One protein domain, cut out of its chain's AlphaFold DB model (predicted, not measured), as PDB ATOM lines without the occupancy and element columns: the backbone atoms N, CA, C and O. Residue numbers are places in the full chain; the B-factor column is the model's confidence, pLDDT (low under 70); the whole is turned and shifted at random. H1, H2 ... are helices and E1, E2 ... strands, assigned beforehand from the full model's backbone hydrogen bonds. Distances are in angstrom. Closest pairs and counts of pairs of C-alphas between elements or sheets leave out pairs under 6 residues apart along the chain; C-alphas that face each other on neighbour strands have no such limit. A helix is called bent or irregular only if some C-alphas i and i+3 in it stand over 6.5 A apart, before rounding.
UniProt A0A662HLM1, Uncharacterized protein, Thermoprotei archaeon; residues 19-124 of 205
ATOM      1  N   LEU A  19     -28.579  -9.997 -33.366       96.44
ATOM      2  CA  LEU A  19     -28.924 -11.124 -32.518       96.44
ATOM      3  C   LEU A  19     -28.273 -10.929 -31.150       96.44
ATOM      4  O   LEU A  19     -27.106 -10.566 -31.058       96.44
ATOM      5  N   LEU A  20     -29.017 -11.198 -30.087       96.88
ATOM      6  CA  LEU A  20     -28.514 -11.224 -28.721       96.88
ATOM      7  C   LEU A  20     -28.591 -12.651 -28.203       96.88
ATOM      8  O   LEU A  20     -29.672 -13.229 -28.111       96.88
ATOM      9  N   LEU A  21     -27.441 -13.213 -27.861       97.81
ATOM     10  CA  LEU A  21     -27.343 -14.459 -27.124       97.81
ATOM     11  C   LEU A  21     -27.320 -14.133 -25.632       97.81
ATOM     12  O   LEU A  21     -26.402 -13.472 -25.151       97.81
ATOM     13  N   ILE A  22     -28.346 -14.585 -24.920       97.81
ATOM     14  CA  ILE A  22     -28.533 -14.373 -23.484       97.81
ATOM     15  C   ILE A  22     -28.495 -15.734 -22.808       97.81
ATOM     16  O   ILE A  22     -29.178 -16.656 -23.260       97.81
ATOM     17  N   TYR A  23     -27.706 -15.870 -21.746       97.62
ATOM     18  CA  TYR A  23     -27.619 -17.128 -21.013       97.62
ATOM     19  C   TYR A  23     -27.628 -16.979 -19.496       97.62
ATOM     20  O   TYR A  23     -26.965 -16.116 -18.923       97.62
ATOM     21  N   ASP A  24     -28.302 -17.919 -18.849       96.62
ATOM     22  CA  ASP A  24     -28.184 -18.209 -17.429       96.62
ATOM     23  C   ASP A  24     -27.727 -19.662 -17.260       96.62
ATOM     24  O   ASP A  24     -28.346 -20.601 -17.772       96.62
ATOM     25  N   LEU A  25     -26.581 -19.850 -16.604       97.12
ATOM     26  CA  LEU A  25     -25.931 -21.152 -16.482       97.12
ATOM     27  C   LEU A  25     -25.831 -21.554 -15.005       97.12
ATOM     28  O   LEU A  25     -25.324 -20.776 -14.194       97.12
ATOM     29  N   PRO A  26     -26.202 -22.795 -14.645       96.25
ATOM     30  CA  PRO A  26     -26.023 -23.296 -13.289       96.25
ATOM     31  C   PRO A  26     -24.543 -23.333 -12.881       96.25
ATOM     32  O   PRO A  26     -23.665 -23.699 -13.662       96.25
ATOM     33  N   THR A  27     -24.266 -23.009 -11.620       96.00
ATOM     34  CA  THR A  27     -22.918 -23.049 -11.029       96.00
ATOM     35  C   THR A  27     -22.762 -24.245 -10.093       96.00
ATOM     36  O   THR A  27     -23.717 -24.978  -9.846       96.00
ATOM     37  N   GLU A  28     -21.573 -24.446  -9.519       96.12
ATOM     38  CA  GLU A  28     -21.359 -25.498  -8.520       96.12
ATOM     39  C   GLU A  28     -21.969 -25.203  -7.133       96.12
ATOM     40  O   GLU A  28     -21.826 -26.013  -6.214       96.12
ATOM     41  N   GLU A  29     -22.601 -24.040  -6.942       96.06
ATOM     42  CA  GLU A  29     -23.048 -23.589  -5.620       96.06
ATOM     43  C   GLU A  29     -24.033 -24.544  -4.928       96.06
ATOM     44  O   GLU A  29     -23.813 -24.820  -3.750       96.06
ATOM     45  N   PRO A  30     -25.027 -25.156  -5.606       95.19
ATOM     46  CA  PRO A  30     -25.921 -26.125  -4.967       95.19
ATOM     47  C   PRO A  30     -25.178 -27.282  -4.285       95.19
ATOM     48  O   PRO A  30     -25.569 -27.733  -3.210       95.19
ATOM     49  N   VAL A  31     -24.068 -27.734  -4.877       95.19
ATOM     50  CA  VAL A  31     -23.250 -28.828  -4.332       95.19
ATOM     51  C   VAL A  31     -22.464 -28.356  -3.113       95.19
ATOM     52  O   VAL A  31     -22.387 -29.064  -2.111       95.19
ATOM     53  N   LYS A  32     -21.932 -27.129  -3.148       94.31
ATOM     54  CA  LYS A  32     -21.275 -26.540  -1.974       94.31
ATOM     55  C   LYS A  32     -22.257 -26.342  -0.824       94.31
ATOM     56  O   LYS A  32     -21.906 -26.627   0.316       94.31
ATOM     57  N   THR A  33     -23.474 -25.882  -1.107       95.19
ATOM     58  CA  THR A  33     -24.531 -25.741  -0.097       95.19
ATOM     59  C   THR A  33     -24.886 -27.093   0.514       95.19
ATOM     60  O   THR A  33     -24.939 -27.201   1.737       95.19
ATOM     61  N   LEU A  34     -25.043 -28.142  -0.307       95.12
ATOM     62  CA  LEU A  34     -25.258 -29.511   0.171       95.12
ATOM     63  C   LEU A  34     -24.152 -29.932   1.152       95.12
ATOM     64  O   LEU A  34     -24.462 -30.370   2.258       95.12
ATOM     65  N   MET A  35     -22.884 -29.755   0.770       94.56
ATOM     66  CA  MET A  35     -21.728 -30.136   1.589       94.56
ATOM     67  C   MET A  35     -21.622 -29.363   2.910       94.56
ATOM     68  O   MET A  35     -21.145 -29.927   3.891       94.56
ATOM     69  N   ARG A  36     -22.026 -28.085   2.942       94.31
ATOM     70  CA  ARG A  36     -21.994 -27.253   4.161       94.31
ATOM     71  C   ARG A  36     -23.113 -27.610   5.139       94.31
ATOM     72  O   ARG A  36     -22.894 -27.561   6.342       94.31
ATOM     73  N   ASN A  37     -24.290 -27.959   4.624       93.00
ATOM     74  CA  ASN A  37     -25.505 -28.077   5.433       93.00
ATOM     75  C   ASN A  37     -25.829 -29.515   5.863       93.00
ATOM     76  O   ASN A  37     -26.756 -29.715   6.643       93.00
ATOM     77  N   ASN A  38     -25.109 -30.519   5.353       89.75
ATOM     78  CA  ASN A  38     -25.412 -31.928   5.601       89.75
ATOM     79  C   ASN A  38     -24.206 -32.689   6.147       89.75
ATOM     80  O   ASN A  38     -23.057 -32.452   5.772       89.75
ATOM     81  N   HIS A  39     -24.498 -33.681   6.985       91.31
ATOM     82  CA  HIS A  39     -23.514 -34.635   7.477       91.31
ATOM     83  C   HIS A  39     -23.335 -35.746   6.440       91.31
ATOM     84  O   HIS A  39     -23.969 -36.794   6.513       91.31
ATOM     85  N   LEU A  40     -22.503 -35.480   5.434       93.94
ATOM     86  CA  LEU A  40     -22.139 -36.463   4.415       93.94
ATOM     87  C   LEU A  40     -21.084 -37.429   4.963       93.94
ATOM     88  O   LEU A  40     -20.120 -36.998   5.602       93.94
ATOM     89  N   SER A  41     -21.218 -38.718   4.652       95.69
ATOM     90  CA  SER A  41     -20.133 -39.678   4.879       95.69
ATOM     91  C   SER A  41     -18.876 -39.288   4.074       95.69
ATOM     92  O   SER A  41     -18.983 -38.570   3.072       95.69
ATOM     93  N   PRO A  42     -17.670 -39.776   4.438       95.44
ATOM     94  CA  PRO A  42     -16.445 -39.471   3.689       95.44
ATOM     95  C   PRO A  42     -16.551 -39.779   2.188       95.44
ATOM     96  O   PRO A  42     -16.093 -38.999   1.354       95.44
ATOM     97  N   ARG A  43     -17.224 -40.881   1.836       95.62
ATOM     98  CA  ARG A  43     -17.478 -41.262   0.443       95.62
ATOM     99  C   ARG A  43     -18.386 -40.260  -0.270       95.62
ATOM    100  O   ARG A  43     -18.060 -39.814  -1.365       95.62
ATOM    101  N   GLU A  44     -19.508 -39.896   0.342       95.56
ATOM    102  CA  GLU A  44     -20.464 -38.949  -0.247       95.56
ATOM    103  C   GLU A  44     -19.868 -37.553  -0.403       95.56
ATOM    104  O   GLU A  44     -20.143 -36.875  -1.393       95.56
ATOM    105  N   ARG A  45     -19.010 -37.136   0.534       95.19
ATOM    106  CA  ARG A  45     -18.261 -35.883   0.417       95.19
ATOM    107  C   ARG A  45     -17.331 -35.905  -0.797       95.19
ATOM    108  O   ARG A  45     -17.349 -34.948  -1.565       95.19
ATOM    109  N   GLY A  46     -16.600 -36.999  -1.022       96.50
ATOM    110  CA  GLY A  46     -15.761 -37.159  -2.216       96.50
ATOM    111  C   GLY A  46     -16.566 -37.135  -3.526       96.50
ATOM    112  O   GLY A  46     -16.174 -36.474  -4.488       96.50
ATOM    113  N   GLU A  47     -17.728 -37.793  -3.558       96.56
ATOM    114  CA  GLU A  47     -18.649 -37.754  -4.707       96.56
ATOM    115  C   GLU A  47     -19.174 -36.325  -4.971       96.56
ATOM    116  O   GLU A  47     -19.226 -35.880  -6.122       96.56
ATOM    117  N   ALA A  48     -19.514 -35.574  -3.916       96.38
ATOM    118  CA  ALA A  48     -19.974 -34.190  -4.019       96.38
ATOM    119  C   ALA A  48     -18.857 -33.256  -4.509       96.38
ATOM    120  O   ALA A  48     -19.069 -32.460  -5.423       96.38
ATOM    121  N   GLU A  49     -17.642 -33.381  -3.976       96.69
ATOM    122  CA  GLU A  49     -16.485 -32.599  -4.427       96.69
ATOM    123  C   GLU A  49     -16.185 -32.831  -5.909       96.69
ATOM    124  O   GLU A  49     -15.976 -31.873  -6.660       96.69
ATOM    125  N   PHE A  50     -16.239 -34.085  -6.360       96.69
ATOM    126  CA  PHE A  50     -16.077 -34.424  -7.771       96.69
ATOM    127  C   PHE A  50     -17.147 -33.758  -8.648       96.69
ATOM    128  O   PHE A  50     -16.822 -33.146  -9.670       96.69
ATOM    129  N   LEU A  51     -18.419 -33.812  -8.242       97.06
ATOM    130  CA  LEU A  51     -19.506 -33.141  -8.956       97.06
ATOM    131  C   LEU A  51     -19.303 -31.617  -8.997       97.06
ATOM    132  O   LEU A  51     -19.456 -31.009 -10.058       97.06
ATOM    133  N   ALA A  52     -18.898 -30.997  -7.885       96.94
ATOM    134  CA  ALA A  52     -18.617 -29.564  -7.822       96.94
ATOM    135  C   ALA A  52     -17.482 -29.157  -8.776       96.94
ATOM    136  O   ALA A  52     -17.595 -28.157  -9.491       96.94
ATOM    137  N   GLN A  53     -16.404 -29.944  -8.839       97.12
ATOM    138  CA  GLN A  53     -15.295 -29.707  -9.767       97.12
ATOM    139  C   GLN A  53     -15.739 -29.813 -11.227       97.12
ATOM    140  O   GLN A  53     -15.412 -28.938 -12.034       97.12
ATOM    141  N   ARG A  54     -16.523 -30.842 -11.573       97.31
ATOM    142  CA  ARG A  54     -17.073 -31.004 -12.929       97.31
ATOM    143  C   ARG A  54     -17.958 -29.834 -13.326       97.31
ATOM    144  O   ARG A  54     -17.811 -29.322 -14.433       97.31
ATOM    145  N   MET A  55     -18.832 -29.394 -12.425       97.50
ATOM    146  CA  MET A  55     -19.737 -28.277 -12.679       97.50
ATOM    147  C   MET A  55     -18.992 -26.960 -12.840       97.50
ATOM    148  O   MET A  55     -19.236 -26.242 -13.807       97.50
ATOM    149  N   ARG A  56     -17.996 -26.690 -11.992       97.75
ATOM    150  CA  ARG A  56     -17.111 -25.530 -12.153       97.75
ATOM    151  C   ARG A  56     -16.375 -25.555 -13.494       97.75
ATOM    152  O   ARG A  56     -16.275 -24.528 -14.163       97.75
ATOM    153  N   ALA A  57     -15.831 -26.710 -13.877       97.69
ATOM    154  CA  ALA A  57     -15.102 -26.866 -15.132       97.69
ATOM    155  C   ALA A  57     -16.020 -26.668 -16.345       97.69
ATOM    156  O   ALA A  57     -15.663 -25.936 -17.271       97.69
ATOM    157  N   TRP A  58     -17.213 -27.270 -16.324       97.94
ATOM    158  CA  TRP A  58     -18.226 -27.079 -17.358       97.94
ATOM    159  C   TRP A  58     -18.662 -25.615 -17.453       97.94
ATOM    160  O   TRP A  58     -18.636 -25.074 -18.552       97.94
ATOM    161  N   TYR A  59     -18.971 -24.957 -16.331       97.75
ATOM    162  CA  TYR A  59     -19.406 -23.558 -16.302       97.75
ATOM    163  C   TYR A  59     -18.362 -22.637 -16.938       97.75
ATOM    164  O   TYR A  59     -18.665 -21.909 -17.881       97.75
ATOM    165  N   LYS A  60     -17.097 -22.720 -16.497       97.44
ATOM    166  CA  LYS A  60     -16.003 -21.911 -17.065       97.44
ATOM    167  C   LYS A  60     -15.832 -22.153 -18.565       97.44
ATOM    168  O   LYS A  60     -15.641 -21.209 -19.331       97.44
ATOM    169  N   TRP A  61     -15.906 -23.414 -18.986       97.69
ATOM    170  CA  TRP A  61     -15.810 -23.789 -20.394       97.69
ATOM    171  C   TRP A  61     -16.997 -23.261 -21.215       97.69
ATOM    172  O   TRP A  61     -16.782 -22.727 -22.301       97.69
ATOM    173  N   ALA A  62     -18.221 -23.369 -20.699       98.00
ATOM    174  CA  ALA A  62     -19.440 -22.924 -21.362       98.00
ATOM    175  C   ALA A  62     -19.459 -21.402 -21.513       98.00
ATOM    176  O   ALA A  62     -19.630 -20.913 -22.627       98.00
ATOM    177  N   VAL A  63     -19.170 -20.659 -20.438       97.00
ATOM    178  CA  VAL A  63     -19.027 -19.194 -20.477       97.00
ATOM    179  C   VAL A  63     -17.981 -18.793 -21.509       97.00
ATOM    180  O   VAL A  63     -18.253 -17.956 -22.363       97.00
ATOM    181  N   SER A  64     -16.801 -19.422 -21.494       94.38
ATOM    182  CA  SER A  64     -15.769 -19.130 -22.490       94.38
ATOM    183  C   SER A  64     -16.283 -19.366 -23.913       94.38
ATOM    184  O   SER A  64     -16.150 -18.490 -24.761       94.38
ATOM    185  N   ARG A  65     -16.918 -20.512 -24.181       95.69
ATOM    186  CA  ARG A  65     -17.444 -20.846 -25.511       95.69
ATOM    187  C   ARG A  65     -18.504 -19.868 -25.995       95.69
ATOM    188  O   ARG A  65     -18.414 -19.442 -27.139       95.69
ATOM    189  N   LEU A  66     -19.473 -19.528 -25.151       97.00
ATOM    190  CA  LEU A  66     -20.569 -18.633 -25.516       97.00
ATOM    191  C   LEU A  66     -20.072 -17.204 -25.754       97.00
ATOM    192  O   LEU A  66     -20.498 -16.571 -26.714       97.00
ATOM    193  N   ARG A  67     -19.123 -16.722 -24.941       95.19
ATOM    194  CA  ARG A  67     -18.540 -15.380 -25.102       95.19
ATOM    195  C   ARG A  67     -17.758 -15.210 -26.400       95.19
ATOM    196  O   ARG A  67     -17.782 -14.128 -26.957       95.19
ATOM    197  N   TRP A  68     -17.109 -16.261 -26.899       94.56
ATOM    198  CA  TRP A  68     -16.358 -16.214 -28.163       94.56
ATOM    199  C   TRP A  68     -17.238 -16.330 -29.423       94.56
ATOM    200  O   TRP A  68     -16.699 -16.401 -30.522       94.56
ATOM    201  N   LEU A  69     -18.572 -16.376 -29.302       96.06
ATOM    202  CA  LEU A  69     -19.475 -16.435 -30.463       96.06
ATOM    203  C   LEU A  69     -19.710 -15.077 -31.142       96.06
ATOM    204  O   LEU A  69     -20.194 -15.044 -32.272       96.06
ATOM    205  N   GLY A  70     -19.415 -13.981 -30.449       95.81
ATOM    206  CA  GLY A  70     -19.595 -12.616 -30.931       95.81
ATOM    207  C   GLY A  70     -19.106 -11.624 -29.885       95.81
ATOM    208  O   GLY A  70     -18.201 -11.936 -29.124       95.81
ATOM    209  N   TYR A  71     -19.716 -10.452 -29.806       96.56
ATOM    210  CA  TYR A  71     -19.229  -9.316 -29.028       96.56
ATOM    211  C   TYR A  71     -19.894  -9.266 -27.640       96.56
ATOM    212  O   TYR A  71     -21.096  -8.997 -27.552       96.56
ATOM    213  N   PRO A  72     -19.189  -9.562 -26.530       95.00
ATOM    214  CA  PRO A  72     -19.820  -9.602 -25.215       95.00
ATOM    215  C   PRO A  72     -20.214  -8.207 -24.716       95.00
ATOM    216  O   PRO A  72     -19.351  -7.369 -24.485       95.00
ATOM    217  N   LEU A  73     -21.509  -7.993 -24.467       90.44
ATOM    218  CA  LEU A  73     -22.046  -6.740 -23.915       90.44
ATOM    219  C   LEU A  73     -21.980  -6.724 -22.382       90.44
ATOM    220  O   LEU A  73     -21.678  -5.714 -21.756       90.44
ATOM    221  N   GLN A  74     -22.289  -7.868 -21.770       86.00
ATOM    222  CA  GLN A  74     -22.291  -8.083 -20.321       86.00
ATOM    223  C   GLN A  74     -21.785  -9.500 -20.007       86.00
ATOM    224  O   GLN A  74     -21.362 -10.243 -20.897       86.00
ATOM    225  N   LEU A  75     -21.802  -9.909 -18.732       81.81
ATOM    226  CA  LEU A  75     -21.358 -11.249 -18.318       81.81
ATOM    227  C   LEU A  75     -22.106 -12.378 -19.040       81.81
ATOM    228  O   LEU A  75     -21.472 -13.371 -19.399       81.81
ATOM    229  N   SER A  76     -23.402 -12.187 -19.290       94.44
ATOM    230  CA  SER A  76     -24.337 -13.193 -19.811       94.44
ATOM    231  C   SER A  76     -25.011 -12.809 -21.129       94.44
ATOM    232  O   SER A  76     -25.949 -13.478 -21.555       94.44
ATOM    233  N   VAL A  77     -24.558 -11.726 -21.763       96.50
ATOM    234  CA  VAL A  77     -25.154 -11.189 -22.992       96.50
ATOM    235  C   VAL A  77     -24.067 -10.996 -24.037       96.50
ATOM    236  O   VAL A  77     -23.063 -10.330 -23.775       96.50
ATOM    237  N   VAL A  78     -24.274 -11.569 -25.219       97.19
ATOM    238  CA  VAL A  78     -23.352 -11.503 -26.357       97.19
ATOM    239  C   VAL A  78     -24.115 -11.033 -27.588       97.19
ATOM    240  O   VAL A  78     -25.093 -11.660 -27.996       97.19
ATOM    241  N   GLN A  79     -23.664  -9.939 -28.192       96.56
ATOM    242  CA  GLN A  79     -24.133  -9.485 -29.493       96.56
ATOM    243  C   GLN A  79     -23.536 -10.370 -30.584       96.56
ATOM    244  O   GLN A  79     -22.326 -10.556 -30.662       96.56
ATOM    245  N   LEU A  80     -24.382 -10.912 -31.445       95.94
ATOM    246  CA  LEU A  80     -23.994 -11.739 -32.578       95.94
ATOM    247  C   LEU A  80     -24.404 -11.036 -33.874       95.94
ATOM    248  O   LEU A  80     -25.482 -10.438 -33.951       95.94
ATOM    249  N   SER A  81     -23.584 -11.184 -34.911       92.00
ATOM    250  CA  SER A  81     -24.029 -10.919 -36.278       92.00
ATOM    251  C   SER A  81     -25.057 -11.972 -36.708       92.00
ATOM    252  O   SER A  81     -25.117 -13.088 -36.171       92.00
ATOM    253  N   LYS A  82     -25.852 -11.657 -37.736       91.06
ATOM    254  CA  LYS A  82     -26.798 -12.626 -38.318       91.06
ATOM    255  C   LYS A  82     -26.075 -13.854 -38.880       91.06
ATOM    256  O   LYS A  82     -26.575 -14.973 -38.751       91.06
ATOM    257  N   SER A  83     -24.888 -13.651 -39.452       90.25
ATOM    258  CA  SER A  83     -24.041 -14.707 -40.015       90.25
ATOM    259  C   SER A  83     -23.592 -15.743 -38.974       90.25
ATOM    260  O   SER A  83     -23.431 -16.916 -39.313       90.25
ATOM    261  N   SER A  84     -23.487 -15.366 -37.695       91.62
ATOM    262  CA  SER A  84     -23.071 -16.264 -36.608       91.62
ATOM    263  C   SER A  84     -24.161 -17.228 -36.125       91.62
ATOM    264  O   SER A  84     -23.859 -18.182 -35.401       91.62
ATOM    265  N   LEU A  85     -25.426 -17.049 -36.532       93.81
ATOM    266  CA  LEU A  85     -26.561 -17.834 -36.022       93.81
ATOM    267  C   LEU A  85     -26.388 -19.364 -36.147       93.81
ATOM    268  O   LEU A  85     -26.649 -20.063 -35.162       93.81
ATOM    269  N   PRO A  86     -25.942 -19.934 -37.288       95.00
ATOM    270  CA  PRO A  86     -25.770 -21.383 -37.404       95.00
ATOM    271  C   PRO A  86     -24.716 -21.930 -36.433       95.00
ATOM    272  O   PRO A  86     -24.899 -22.992 -35.835       95.00
ATOM    273  N   THR A  87     -23.614 -21.200 -36.251       94.88
ATOM    274  CA  THR A  87     -22.535 -21.573 -35.325       94.88
ATOM    275  C   THR A  87     -22.979 -21.438 -33.874       94.88
ATOM    276  O   THR A  87     -22.677 -22.321 -33.064       94.88
ATOM    277  N   ALA A  88     -23.751 -20.398 -33.553       96.75
ATOM    278  CA  ALA A  88     -24.320 -20.204 -32.229       96.75
ATOM    279  C   ALA A  88     -25.239 -21.369 -31.842       96.75
ATOM    280  O   ALA A  88     -25.013 -21.983 -30.803       96.75
ATOM    281  N   LYS A  89     -26.181 -21.766 -32.711       97.81
ATOM    282  CA  LYS A  89     -27.077 -22.915 -32.459       97.81
ATOM    283  C   LYS A  89     -26.305 -24.202 -32.157       97.81
ATOM    284  O   LYS A  89     -26.510 -24.811 -31.112       97.81
ATOM    285  N   ARG A  90     -25.332 -24.560 -33.005       97.69
ATOM    286  CA  ARG A  90     -24.488 -25.753 -32.784       97.69
ATOM    287  C   ARG A  90     -23.713 -25.695 -31.469       97.69
ATOM    288  O   ARG A  90     -23.530 -26.719 -30.809       97.69
ATOM    289  N   THR A  91     -23.226 -24.510 -31.107       97.62
ATOM    290  CA  THR A  91     -22.473 -24.306 -29.867       97.62
ATOM    291  C   THR A  91     -23.377 -24.436 -28.650       97.62
ATOM    292  O   THR A  91     -22.984 -25.101 -27.696       97.62
ATOM    293  N   ILE A  92     -24.592 -23.884 -28.702       98.12
ATOM    294  CA  ILE A  92     -25.606 -24.037 -27.651       98.12
ATOM    295  C   ILE A  92     -25.913 -25.518 -27.440       98.12
ATOM    296  O   ILE A  92     -25.757 -26.011 -26.325       98.12
ATOM    297  N   ASP A  93     -26.223 -26.259 -28.506       98.19
ATOM    298  CA  ASP A  93     -26.506 -27.694 -28.398       98.19
ATOM    299  C   ASP A  93     -25.332 -28.455 -27.771       98.19
ATOM    300  O   ASP A  93     -25.510 -29.379 -26.976       98.19
ATOM    301  N   TYR A  94     -24.099 -28.069 -28.111       98.00
ATOM    302  CA  TYR A  94     -22.915 -28.683 -27.529       98.00
ATOM    303  C   TYR A  94     -22.736 -28.336 -26.049       98.00
ATOM    304  O   TYR A  94     -22.366 -29.209 -25.261       98.00
ATOM    305  N   VAL A  95     -23.033 -27.098 -25.652       98.38
ATOM    306  CA  VAL A  95     -23.035 -26.678 -24.246       98.38
ATOM    307  C   VAL A  95     -24.050 -27.486 -23.442       98.38
ATOM    308  O   VAL A  95     -23.684 -28.014 -22.387       98.38
ATOM    309  N   LEU A  96     -25.264 -27.658 -23.969       97.69
ATOM    310  CA  LEU A  96     -26.338 -28.430 -23.338       97.69
ATOM    311  C   LEU A  96     -25.973 -29.917 -23.204       97.69
ATOM    312  O   LEU A  96     -26.043 -30.467 -22.109       97.69
ATOM    313  N   ARG A  97     -25.447 -30.555 -24.256       97.62
ATOM    314  CA  ARG A  97     -24.964 -31.950 -24.162       97.62
ATOM    315  C   ARG A  97     -23.844 -32.116 -23.135       97.62
ATOM    316  O   ARG A  97     -23.775 -33.105 -22.407       97.62
ATOM    317  N   ARG A  98     -22.918 -31.156 -23.066       97.62
ATOM    318  CA  ARG A  98     -21.815 -31.192 -22.091       97.62
ATOM    319  C   ARG A  98     -22.304 -30.968 -20.663       97.62
ATOM    320  O   ARG A  98     -21.673 -31.497 -19.752       97.62
ATOM    321  N   PHE A  99     -23.402 -30.239 -20.477       97.69
ATOM    322  CA  PHE A  99     -24.046 -30.080 -19.177       97.69
ATOM    323  C   PHE A  99     -24.588 -31.417 -18.674       97.69
ATOM    324  O   PHE A  99     -24.243 -31.829 -17.572       97.69
ATOM    325  N   GLU A 100     -25.320 -32.155 -19.512       96.06
ATOM    326  CA  GLU A 100     -25.841 -33.485 -19.161       96.06
ATOM    327  C   GLU A 100     -24.723 -34.443 -18.726       96.06
ATOM    328  O   GLU A 100     -24.845 -35.168 -17.737       96.06
ATOM    329  N   LEU A 101     -23.580 -34.401 -19.418       95.56
ATOM    330  CA  LEU A 101     -22.391 -35.171 -19.045       95.56
ATOM    331  C   LEU A 101     -21.740 -34.681 -17.746       95.56
ATOM    332  O   LEU A 101     -21.147 -35.482 -17.015       95.56
ATOM    333  N   ALA A 102     -21.783 -33.380 -17.460       94.62
ATOM    334  CA  ALA A 102     -21.262 -32.820 -16.218       94.62
ATOM    335  C   ALA A 102     -22.110 -33.271 -15.020       94.62
ATOM    336  O   ALA A 102     -21.542 -33.681 -14.008       94.62
ATOM    337  N   THR A 103     -23.435 -33.303 -15.184       95.88
ATOM    338  CA  THR A 103     -24.414 -33.657 -14.145       95.88
ATOM    339  C   THR A 103     -24.780 -35.141 -14.100       95.88
ATOM    340  O   THR A 103     -25.610 -35.530 -13.289       95.88
ATOM    341  N   ARG A 104     -24.184 -36.006 -14.930       93.94
ATOM    342  CA  ARG A 104     -24.518 -37.447 -14.981       93.94
ATOM    343  C   ARG A 104     -24.397 -38.166 -13.628       93.94
ATOM    344  O   ARG A 104     -25.072 -39.162 -13.405       93.94
ATOM    345  N   TYR A 105     -23.536 -37.662 -12.743       88.81
ATOM    346  CA  TYR A 105     -23.290 -38.212 -11.406       88.81
ATOM    347  C   TYR A 105     -24.071 -37.487 -10.296       88.81
ATOM    348  O   TYR A 105     -23.819 -37.713  -9.116       88.81
ATOM    349  N   ASP A 106     -25.010 -36.607 -10.650       94.19
ATOM    350  CA  ASP A 106     -25.864 -35.890  -9.701       94.19
ATOM    351  C   ASP A 106     -26.938 -36.807  -9.095       94.19
ATOM    352  O   ASP A 106     -28.112 -36.789  -9.469       94.19
ATOM    353  N   ARG A 107     -26.525 -37.625  -8.125       93.38
ATOM    354  CA  ARG A 107     -27.423 -38.518  -7.376       93.38
ATOM    355  C   ARG A 107     -28.400 -37.776  -6.461       93.38
ATOM    356  O   ARG A 107     -29.441 -38.329  -6.122       93.38
ATOM    357  N   TRP A 108     -28.072 -36.546  -6.068       94.56
ATOM    358  CA  TRP A 108     -28.901 -35.716  -5.187       94.56
ATOM    359  C   TRP A 108     -29.969 -34.926  -5.952       94.56
ATOM    360  O   TRP A 108     -30.835 -34.317  -5.333       94.56
ATOM    361  N   GLY A 109     -29.931 -34.944  -7.288       93.44
ATOM    362  CA  GLY A 109     -30.903 -34.253  -8.130       93.44
ATOM    363  C   GLY A 109     -30.819 -32.728  -8.054       93.44
ATOM    364  O   GLY A 109     -31.795 -32.058  -8.385       93.44
ATOM    365  N   LEU A 110     -29.672 -32.176  -7.651       94.38
ATOM    366  CA  LEU A 110     -29.449 -30.737  -7.466       94.38
ATOM    367  C   LEU A 110     -29.634 -29.923  -8.753       94.38
ATOM    368  O   LEU A 110     -29.914 -28.725  -8.694       94.38
ATOM    369  N   TYR A 111     -29.465 -30.561  -9.911       95.00
ATOM    370  CA  TYR A 111     -29.492 -29.916 -11.221       95.00
ATOM    371  C   TYR A 111     -30.706 -30.294 -12.076       95.00
ATOM    372  O   TYR A 111     -30.755 -29.902 -13.244       95.00
ATOM    373  N   ARG A 112     -31.685 -31.040 -11.538       87.69
ATOM    374  CA  ARG A 112     -32.898 -31.429 -12.290       87.69
ATOM    375  C   ARG A 112     -33.666 -30.208 -12.796       87.69
ATOM    376  O   ARG A 112     -33.897 -30.119 -13.998       87.69
ATOM    377  N   ASP A 113     -33.910 -29.245 -11.911       86.81
ATOM    378  CA  ASP A 113     -34.692 -28.034 -12.211       86.81
ATOM    379  C   ASP A 113     -33.820 -26.809 -12.532       86.81
ATOM    380  O   ASP A 113     -34.320 -25.713 -12.760       86.81
ATOM    381  N   ARG A 114     -32.492 -26.979 -12.561       90.12
ATOM    382  CA  ARG A 114     -31.512 -25.914 -12.842       90.12
ATOM    383  C   ARG A 114     -30.845 -26.140 -14.191       90.12
ATOM    384  O   ARG A 114     -29.623 -26.263 -14.278       90.12
ATOM    385  N   ARG A 115     -31.654 -26.297 -15.238       91.00
ATOM    386  CA  ARG A 115     -31.142 -26.453 -16.603       91.00
ATOM    387  C   ARG A 115     -30.532 -25.138 -17.098       91.00
ATOM    388  O   ARG A 115     -31.018 -24.081 -16.707       91.00
ATOM    389  N   PRO A 116     -29.492 -25.188 -17.949       96.56
ATOM    390  CA  PRO A 116     -28.997 -23.992 -18.617       96.56
ATOM    391  C   PRO A 116     -30.115 -23.359 -19.454       96.56
ATOM    392  O   PRO A 116     -30.716 -24.048 -20.280       96.56
ATOM    393  N   ASP A 117     -30.367 -22.068 -19.265       96.81
ATOM    394  CA  ASP A 117     -31.276 -21.285 -20.103       96.81
ATOM    395  C   ASP A 117     -30.428 -20.465 -21.072       96.81
ATOM    396  O   ASP A 117     -29.662 -19.601 -20.653       96.81
ATOM    397  N   ILE A 118     -30.499 -20.775 -22.366       97.94
ATOM    398  CA  ILE A 118     -29.730 -20.075 -23.396       97.94
ATOM    399  C   ILE A 118     -30.674 -19.707 -24.531       97.94
ATOM    400  O   ILE A 118     -31.238 -20.575 -25.197       97.94
ATOM    401  N   LYS A 119     -30.826 -18.407 -24.768       97.19
ATOM    402  CA  LYS A 119     -31.767 -17.843 -25.735       97.19
ATOM    403  C   LYS A 119     -31.027 -16.999 -26.753       97.19
ATOM    404  O   LYS A 119     -30.077 -16.298 -26.421       97.19
ATOM    405  N   ILE A 120     -31.500 -17.046 -27.994       97.56
ATOM    406  CA  ILE A 120     -31.113 -16.091 -29.029       97.56
ATOM    407  C   ILE A 120     -32.341 -15.246 -29.334       97.56
ATOM    408  O   ILE A 120     -33.361 -15.770 -29.780       97.56
ATOM    409  N   ILE A 121     -32.233 -13.948 -29.087       96.06
ATOM    410  CA  ILE A 121     -33.284 -12.970 -29.343       96.06
ATOM    411  C   ILE A 121     -32.857 -12.130 -30.535       96.06
ATOM    412  O   ILE A 121     -31.701 -11.728 -30.639       96.06
ATOM    413  N   ARG A 122     -33.787 -11.860 -31.447       94.62
ATOM    414  CA  ARG A 122     -33.569 -10.877 -32.505       94.62
ATOM    415  C   ARG A 122     -34.036  -9.520 -32.005       94.62
ATOM    416  O   ARG A 122     -35.187  -9.391 -31.600       94.62
ATOM    417  N   LEU A 123     -33.154  -8.535 -32.065       92.69
ATOM    418  CA  LEU A 123     -33.452  -7.156 -31.706       92.69
ATOM    419  C   LEU A 123     -33.274  -6.285 -32.943       92.69
ATOM    420  O   LEU A 123     -32.310  -6.454 -33.687       92.69
ATOM    421  N   LYS A 124     -34.213  -5.372 -33.179       93.38
ATOM    422  CA  LYS A 124     -34.073  -4.346 -34.207       93.38
ATOM    423  C   LYS A 124     -33.875  -3.001 -33.505       93.38
ATOM    424  O   LYS A 124     -34.744  -2.656 -32.705       93.38
TER     425      LYS A 124
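AT A GLANCE: This is residues 19 to 124 of the 205 residues of an uncharacterized protein of Thermoprotei archaeon (UniProt A0A662HLM1). A small three-stranded sheet at one end of a rod has the kinked helix H3 along one face. The long helix H2 runs beside H3 the opposite way and reaches on to the far end, where H1 folds back along it as a helical hairpin. The printed part has 106 residues, with named elements in the order E1, H1, H2, E2, H3, E3, a mixed class; the sheet, E2 E1 E3, is all antiparallel. It is only just loose, close to compact, with a radius of gyration of the C-alphas of 15.8 A and spans of 53 by 21 by 20 A.

HOW THE PARTS SIT: E1, residues 19 to 24, is the inner strand between E2, residues 77 to 80, and E3, residues 117 to 123. N 20 and O 121 of E1 and E3 are within hydrogen-bond range at 2.8 A, as are N 21 and O 78 of E1 and E2 at 2.8 A. H3, residues 82 to 102, is on one face at a height over the sheet of 9.5 A, making two layers, a helix over a sheet. It is over E1, along the strands at 2 degrees on the local plane. E2, H3 and E3 form a split strand-helix-strand unit, two strands running the same way with E1 between them; its crossover is right-handed. H2, residues 42 to 67, only grazes the sheet with residues 63 to 67. H2 and H3 touch, closest at the C-alphas of Arg 54 and Ala 102, 5.6 A, at a shallow tilt of 4 degrees, opposite ways. H1, residues 29 to 37, touches H2's residues 45 to 52 alone, closest at the C-alphas of Val 31 and Ala 52, 5.8 A. Every O i to N i+4 pair is within hydrogen-bond range in H1 and H2, and 15 of 17 in H3.

IN THESE COORDINATES: E1 begins at C-alpha 19, (-28.924, -11.124, -32.518), and E3 ends at C-alpha 123, (-33.452, -7.156, -31.706). H2 is 37.6 A long, H3 30.4 A, E3 18.4 A, E1 16.7 A, H1 12.2 A and E2 9.7 A. H3 has a kink of 27 degrees near residue 89 and is irregular, with C-alphas 83 and 86 7.4 A apart.

THE WHOLE: The C-alphas of Pro 42 and Lys 124 are the two farthest apart, at 54.6 A. The printed part has no cut, the link from H3 to E3 is long at 14 residues, and no printed residue is under 70 in pLDDT.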